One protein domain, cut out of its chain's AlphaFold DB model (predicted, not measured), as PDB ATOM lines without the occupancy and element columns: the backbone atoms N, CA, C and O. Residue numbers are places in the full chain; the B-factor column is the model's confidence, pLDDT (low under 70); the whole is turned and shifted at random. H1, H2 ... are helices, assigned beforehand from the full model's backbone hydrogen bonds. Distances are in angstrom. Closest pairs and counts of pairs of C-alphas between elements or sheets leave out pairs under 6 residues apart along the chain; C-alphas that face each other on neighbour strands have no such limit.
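AT A GLANCE: This is residues 151 to 203 of the 206 residues of an uncharacterized protein of Acidobacteriia bacterium (UniProt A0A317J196). Two long helices make a narrow, open V: the chain runs along H1, turns through a tight link and folds back along H2. The helices come near each other towards the link, while residues 151 to 167 and 189 to 203 stand free as the V's two arms. The 53 printed residues hold two named helices, H1 then H2, and no named strand; the class is all helix. The whole is loose, with a radius of gyration of the C-alphas of 13.5 A, and flat, spanning 40 by 22 by 11 A.

IN THESE COORDINATES: Find C-alpha 151 at (-115.195, -31.593, 182.624); from there H1 runs 32.8 A to His 173. After the link, find C-alpha 178 at (-110.382, -2.068, 154.284), where H2 begins; it runs 36.6 A to Phe 202, whose C-alpha is at (-124.852, -18.377, 183.738).

HOW THE PARTS SIT: Compare H1 with H2: they are near each other, with 9 pairs of C-alphas within 10 A, the closest 8.1 A apart. In both helices every O i to N i+4 pair is within hydrogen-bond range.

THE WHOLE: Look to Ala 151 and Gly 178 for the two C-alphas farthest apart, 41.2 A. The printed part has no cut. Residues 151, 152 and 203 have pLDDT under 70.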
ATOM      1  N   ALA A 151    -116.618 -31.921 182.522       66.06
ATOM      2  CA  ALA A 151    -115.195 -31.593 182.624       66.06
ATOM      3  C   ALA A 151    -114.410 -31.784 181.308       66.06
ATOM      4  O   ALA A 151    -113.697 -30.881 180.885       66.06
ATOM      5  N   GLU A 152    -114.572 -32.906 180.602       68.44
ATOM      6  CA  GLU A 152    -113.881 -33.136 179.321       68.44
ATOM      7  C   GLU A 152    -114.472 -32.294 178.175       68.44
ATOM      8  O   GLU A 152    -113.783 -31.908 177.228       68.44
ATOM      9  N   ARG A 153    -115.769 -31.969 178.238       77.19
ATOM     10  CA  ARG A 153    -116.398 -31.019 177.305       77.19
ATOM     11  C   ARG A 153    -115.888 -29.596 177.534       77.19
ATOM     12  O   ARG A 153    -115.609 -28.914 176.551       77.19
ATOM     13  N   VAL A 154    -115.733 -29.185 178.791       79.06
ATOM     14  CA  VAL A 154    -115.143 -27.901 179.191       79.06
ATOM     15  C   VAL A 154    -113.690 -27.837 178.737       79.06
ATOM     16  O   VAL A 154    -113.351 -26.926 177.995       79.06
ATOM     17  N   ARG A 155    -112.874 -28.859 179.014       73.88
ATOM     18  CA  ARG A 155    -111.473 -28.921 178.567       73.88
ATOM     19  C   ARG A 155    -111.321 -28.796 177.048       73.88
ATOM     20  O   ARG A 155    -110.457 -28.075 176.550       73.88
ATOM     21  N   ARG A 156    -112.176 -29.476 176.277       78.56
ATOM     22  CA  ARG A 156    -112.187 -29.345 174.807       78.56
ATOM     23  C   ARG A 156    -112.661 -27.968 174.345       78.56
ATOM     24  O   ARG A 156    -112.181 -27.476 173.324       78.56
ATOM     25  N   LEU A 157    -113.598 -27.349 175.061       83.56
ATOM     26  CA  LEU A 157    -114.037 -25.985 174.779       83.56
ATOM     27  C   LEU A 157    -112.922 -24.977 175.077       83.56
ATOM     28  O   LEU A 157    -112.669 -24.120 174.239       83.56
ATOM     29  N   GLU A 158    -112.204 -25.126 176.190       75.12
ATOM     30  CA  GLU A 158    -111.032 -24.318 176.543       75.12
ATOM     31  C   GLU A 158    -109.972 -24.380 175.443       75.12
ATOM     32  O   GLU A 158    -109.576 -23.343 174.917       75.12
ATOM     33  N   GLN A 159    -109.590 -25.585 175.005       76.44
ATOM     34  CA  GLN A 159    -108.613 -25.764 173.924       76.44
ATOM     35  C   GLN A 159    -109.035 -25.065 172.624       76.44
ATOM     36  O   GLN A 159    -108.225 -24.388 171.986       76.44
ATOM     37  N   ARG A 160    -110.307 -25.200 172.231       86.75
ATOM     38  CA  ARG A 160    -110.847 -24.554 171.025       86.75
ATOM     39  C   ARG A 160    -110.892 -23.035 171.161       86.75
ATOM     40  O   ARG A 160    -110.562 -22.342 170.203       86.75
ATOM     41  N   THR A 161    -111.263 -22.522 172.330       82.69
ATOM     42  CA  THR A 161    -111.265 -21.083 172.618       82.69
ATOM     43  C   THR A 161    -109.847 -20.522 172.568       82.69
ATOM     44  O   THR A 161    -109.625 -19.503 171.921       82.69
ATOM     45  N   SER A 162    -108.860 -21.213 173.148       80.44
ATOM     46  CA  SER A 162    -107.451 -20.810 173.056       80.44
ATOM     47  C   SER A 162    -106.950 -20.776 171.611       80.44
ATOM     48  O   SER A 162    -106.264 -19.833 171.219       80.44
ATOM     49  N   GLN A 163    -107.318 -21.768 170.793       84.25
ATOM     50  CA  GLN A 163    -106.961 -21.789 169.374       84.25
ATOM     51  C   GLN A 163    -107.605 -20.626 168.604       84.25
ATOM     52  O   GLN A 163    -106.927 -19.956 167.830       84.25
ATOM     53  N   PHE A 164    -108.887 -20.355 168.852       87.06
ATOM     54  CA  PHE A 164    -109.620 -19.255 168.226       87.06
ATOM     55  C   PHE A 164    -109.028 -17.882 168.579       87.06
ATOM     56  O   PHE A 164    -108.813 -17.050 167.698       87.06
ATOM     57  N   VAL A 165    -108.693 -17.658 169.855       87.38
ATOM     58  CA  VAL A 165    -108.033 -16.421 170.308       87.38
ATOM     59  C   VAL A 165    -106.674 -16.251 169.635       87.38
ATOM     60  O   VAL A 165    -106.328 -15.143 169.218       87.38
ATOM     61  N   ARG A 166    -105.913 -17.339 169.480       88.25
ATOM     62  CA  ARG A 166    -104.623 -17.308 168.788       88.25
ATOM     63  C   ARG A 166    -104.777 -16.928 167.316       88.25
ATOM     64  O   ARG A 166    -104.056 -16.052 166.855       88.25
ATOM     65  N   GLU A 167    -105.733 -17.520 166.607       88.62
ATOM     66  CA  GLU A 167    -105.994 -17.224 165.192       88.62
ATOM     67  C   GLU A 167    -106.417 -15.761 164.980       88.62
ATOM     68  O   GLU A 167    -105.876 -15.067 164.121       88.62
ATOM     69  N   ILE A 168    -107.313 -15.242 165.825       87.62
ATOM     70  CA  ILE A 168    -107.680 -13.818 165.821       87.62
ATOM     71  C   ILE A 168    -106.470 -12.930 166.106       87.62
ATOM     72  O   ILE A 168    -106.316 -11.874 165.484       87.62
ATOM     73  N   SER A 169    -105.614 -13.333 167.044       86.56
ATOM     74  CA  SER A 169    -104.406 -12.578 167.380       86.56
ATOM     75  C   SER A 169    -103.460 -12.521 166.186       86.56
ATOM     76  O   SER A 169    -103.015 -11.435 165.825       86.56
ATOM     77  N   GLU A 170    -103.208 -13.652 165.528       86.94
ATOM     78  CA  GLU A 170    -102.390 -13.740 164.313       86.94
ATOM     79  C   GLU A 170    -102.964 -12.856 163.191       86.94
ATOM     80  O   GLU A 170    -102.238 -12.054 162.601       86.94
ATOM     81  N   LEU A 171    -104.282 -12.907 162.967       87.38
ATOM     82  CA  LEU A 171    -104.969 -12.054 161.994       87.38
ATOM     83  C   LEU A 171    -104.900 -10.568 162.354       87.38
ATOM     84  O   LEU A 171    -104.771  -9.735 161.468       87.38
ATOM     85  N   THR A 172    -104.944 -10.211 163.635       84.56
ATOM     86  CA  THR A 172    -104.818  -8.812 164.071       84.56
ATOM     87  C   THR A 172    -103.392  -8.297 163.859       84.56
ATOM     88  O   THR A 172    -103.206  -7.174 163.388       84.56
ATOM     89  N   HIS A 173    -102.379  -9.129 164.129       87.19
ATOM     90  CA  HIS A 173    -100.969  -8.803 163.882       87.19
ATOM     91  C   HIS A 173    -100.646  -8.679 162.388       87.19
ATOM     92  O   HIS A 173     -99.786  -7.883 162.020       87.19
ATOM     93  N   ALA A 174    -101.365  -9.401 161.522       85.31
ATOM     94  CA  ALA A 174    -101.240  -9.287 160.068       85.31
ATOM     95  C   ALA A 174    -101.749  -7.942 159.495       85.31
ATOM     96  O   ALA A 174    -101.601  -7.698 158.301       85.31
ATOM     97  N   GLN A 175    -102.321  -7.063 160.329       84.50
ATOM     98  CA  GLN A 175    -102.815  -5.725 159.970       84.50
ATOM     99  C   GLN A 175    -103.749  -5.706 158.741       84.50
ATOM    100  O   GLN A 175    -103.444  -5.057 157.730       84.50
ATOM    101  N   PRO A 176    -104.914  -6.377 158.815       84.62
ATOM    102  CA  PRO A 176    -105.885  -6.411 157.731       84.62
ATOM    103  C   PRO A 176    -106.375  -4.998 157.403       84.62
ATOM    104  O   PRO A 176    -106.488  -4.132 158.278       84.62
ATOM    105  N   LYS A 177    -106.685  -4.757 156.126       89.00
ATOM    106  CA  LYS A 177    -107.064  -3.433 155.606       89.00
ATOM    107  C   LYS A 177    -108.466  -3.447 155.002       89.00
ATOM    108  O   LYS A 177    -108.990  -4.486 154.610       89.00
ATOM    109  N   GLY A 178    -109.084  -2.267 154.936       90.19
ATOM    110  CA  GLY A 178    -110.382  -2.068 154.284       90.19
ATOM    111  C   GLY A 178    -111.467  -3.023 154.792       90.19
ATOM    112  O   GLY A 178    -111.722  -3.109 155.994       90.19
ATOM    113  N   ALA A 179    -112.094  -3.753 153.869       87.38
ATOM    114  CA  ALA A 179    -113.203  -4.658 154.165       87.38
ATOM    115  C   ALA A 179    -112.830  -5.811 155.117       87.38
ATOM    116  O   ALA A 179    -113.665  -6.237 155.913       87.38
ATOM    117  N   GLU A 180    -111.587  -6.300 155.082       85.25
ATOM    118  CA  GLU A 180    -111.124  -7.385 155.960       85.25
ATOM    119  C   GLU A 180    -111.040  -6.924 157.414       85.25
ATOM    120  O   GLU A 180    -111.483  -7.629 158.321       85.25
ATOM    121  N   ARG A 181    -110.563  -5.692 157.632       89.38
ATOM    122  CA  ARG A 181    -110.522  -5.066 158.959       89.38
ATOM    123  C   ARG A 181    -111.920  -4.907 159.543       89.38
ATOM    124  O   ARG A 181    -112.123  -5.195 160.719       89.38
ATOM    125  N   ILE A 182    -112.875  -4.460 158.725       90.38
ATOM    126  CA  ILE A 182    -114.272  -4.283 159.142       90.38
ATOM    127  C   ILE A 182    -114.877  -5.637 159.528       90.38
ATOM    128  O   ILE A 182    -115.458  -5.754 160.602       90.38
ATOM    129  N   ARG A 183    -114.676  -6.683 158.714       89.19
ATOM    130  CA  ARG A 183    -115.166  -8.039 159.018       89.19
ATOM    131  C   ARG A 183    -114.574  -8.599 160.310       89.19
ATOM    132  O   ARG A 183    -115.320  -9.148 161.118       89.19
ATOM    133  N   LEU A 184    -113.267  -8.437 160.523       89.44
ATOM    134  CA  LEU A 184    -112.606  -8.888 161.748       89.44
ATOM    135  C   LEU A 184    -113.114  -8.118 162.977       89.44
ATOM    136  O   LEU A 184    -113.402  -8.725 164.006       89.44
ATOM    137  N   ALA A 185    -113.300  -6.800 162.858       88.44
ATOM    138  CA  ALA A 185    -113.869  -5.978 163.925       88.44
ATOM    139  C   ALA A 185    -115.311  -6.393 164.268       88.44
ATOM    140  O   ALA A 185    -115.639  -6.558 165.442       88.44
ATOM    141  N   SER A 186    -116.160  -6.634 163.264       89.81
ATOM    142  CA  SER A 186    -117.528  -7.122 163.475       89.81
ATOM    143  C   SER A 186    -117.562  -8.510 164.121       89.81
ATOM    144  O   SER A 186    -118.393  -8.750 164.996       89.81
ATOM    145  N   LEU A 187    -116.649  -9.414 163.740       89.94
ATOM    146  CA  LEU A 187    -116.525 -10.735 164.361       89.94
ATOM    147  C   LEU A 187    -116.162 -10.625 165.848       89.94
ATOM    148  O   LEU A 187    -116.769 -11.307 166.674       89.94
ATOM    149  N   LEU A 188    -115.209  -9.756 166.194       89.56
ATOM    150  CA  LEU A 188    -114.792  -9.506 167.577       89.56
ATOM    151  C   LEU A 188    -115.938  -8.961 168.434       89.56
ATOM    152  O   LEU A 188    -116.210  -9.502 169.505       89.56
ATOM    153  N   ILE A 189    -116.631  -7.928 167.946       90.56
ATOM    154  CA  ILE A 189    -117.754  -7.299 168.657       90.56
ATOM    155  C   ILE A 189    -118.886  -8.310 168.861       90.56
ATOM    156  O   ILE A 189    -119.297  -8.551 169.993       90.56
ATOM    157  N   GLY A 190    -119.322  -8.980 167.790       88.31
ATOM    158  CA  GLY A 190    -120.424  -9.940 167.876       88.31
ATOM    159  C   GLY A 190    -120.093 -11.169 168.728       88.31
ATOM    160  O   GLY A 190    -120.982 -11.740 169.359       88.31
ATOM    161  N   THR A 191    -118.825 -11.589 168.779       89.75
ATOM    162  CA  THR A 191    -118.400 -12.676 169.675       89.75
ATOM    163  C   THR A 191    -118.408 -12.220 171.131       89.75
ATOM    164  O   THR A 191    -118.922 -12.939 171.985       89.75
ATOM    165  N   ARG A 192    -117.908 -11.010 171.413       90.81
ATOM    166  CA  ARG A 192    -117.917 -10.425 172.758       90.81
ATOM    167  C   ARG A 192    -119.334 -10.306 173.318       90.81
ATOM    168  O   ARG A 192    -119.568 -10.744 174.438       90.81
ATOM    169  N   GLU A 193    -120.276  -9.774 172.543       89.69
ATOM    170  CA  GLU A 193    -121.675  -9.619 172.970       89.69
ATOM    171  C   GLU A 193    -122.329 -10.963 173.316       89.69
ATOM    172  O   GLU A 193    -123.013 -11.089 174.331       89.69
ATOM    173  N   LYS A 194    -122.085 -11.997 172.499       88.12
ATOM    174  CA  LYS A 194    -122.610 -13.346 172.751       88.12
ATOM    175  C   LYS A 194    -122.031 -13.962 174.020       88.12
ATOM    176  O   LYS A 194    -122.778 -14.568 174.780       88.12
ATOM    177  N   LEU A 195    -120.727 -13.810 174.253       87.75
ATOM    178  CA  LEU A 195    -120.083 -14.319 175.466       87.75
ATOM    179  C   LEU A 195    -120.590 -13.593 176.715       87.75
ATOM    180  O   LEU A 195    -120.931 -14.252 177.688       87.75
ATOM    181  N   GLN A 196    -120.734 -12.268 176.654       86.31
ATOM    182  CA  GLN A 196    -121.265 -11.470 177.762       86.31
ATOM    183  C   GLN A 196    -122.714 -11.847 178.105       86.31
ATOM    184  O   GLN A 196    -123.095 -11.914 179.275       86.31
ATOM    185  N   ARG A 197    -123.536 -12.136 177.087       85.94
ATOM    186  CA  ARG A 197    -124.896 -12.640 177.297       85.94
ATOM    187  C   ARG A 197    -124.893 -13.995 178.003       85.94
ATOM    188  O   ARG A 197    -125.627 -14.160 178.969       85.94
ATOM    189  N   LEU A 198    -124.057 -14.933 177.553       85.12
ATOM    190  CA  LEU A 198    -123.934 -16.255 178.177       85.12
ATOM    191  C   LEU A 198    -123.420 -16.169 179.618       85.12
ATOM    192  O   LEU A 198    -123.893 -16.906 180.471       85.12
ATOM    193  N   GLU A 199    -122.492 -15.257 179.901       82.00
ATOM    194  CA  GLU A 199    -122.001 -14.984 181.255       82.00
ATOM    195  C   GLU A 199    -123.123 -14.462 182.165       82.00
ATOM    196  O   GLU A 199    -123.294 -14.937 183.285       82.00
ATOM    197  N   THR A 200    -123.957 -13.557 181.648       81.50
ATOM    198  CA  THR A 200    -125.124 -13.037 182.378       81.50
ATOM    199  C   THR A 200    -126.175 -14.128 182.626       81.50
ATOM    200  O   THR A 200    -126.769 -14.178 183.699       81.50
ATOM    201  N   GLU A 201    -126.400 -15.018 181.650       77.81
ATOM    202  CA  GLU A 201    -127.323 -16.162 181.754       77.81
ATOM    203  C   GLU A 201    -126.802 -17.263 182.699       77.81
ATOM    204  O   GLU A 201    -127.600 -17.973 183.309       77.81
ATOM    205  N   PHE A 202    -125.480 -17.400 182.845       73.81
ATOM    206  CA  PHE A 202    -124.852 -18.377 183.738       73.81
ATOM    207  C   PHE A 202    -124.881 -17.949 185.219       73.81
ATOM    208  O   PHE A 202    -124.831 -18.805 186.101       73.81
ATOM    209  N   GLY A 203    -125.039 -16.649 185.499       59.41
ATOM    210  CA  GLY A 203    -125.124 -16.085 186.852       59.41
ATOM    211  C   GLY A 203    -123.756 -15.766 187.484       59.41
ATOM    212  O   GLY A 203    -122.719 -16.153 186.944       59.41
TER     213      GLY A 203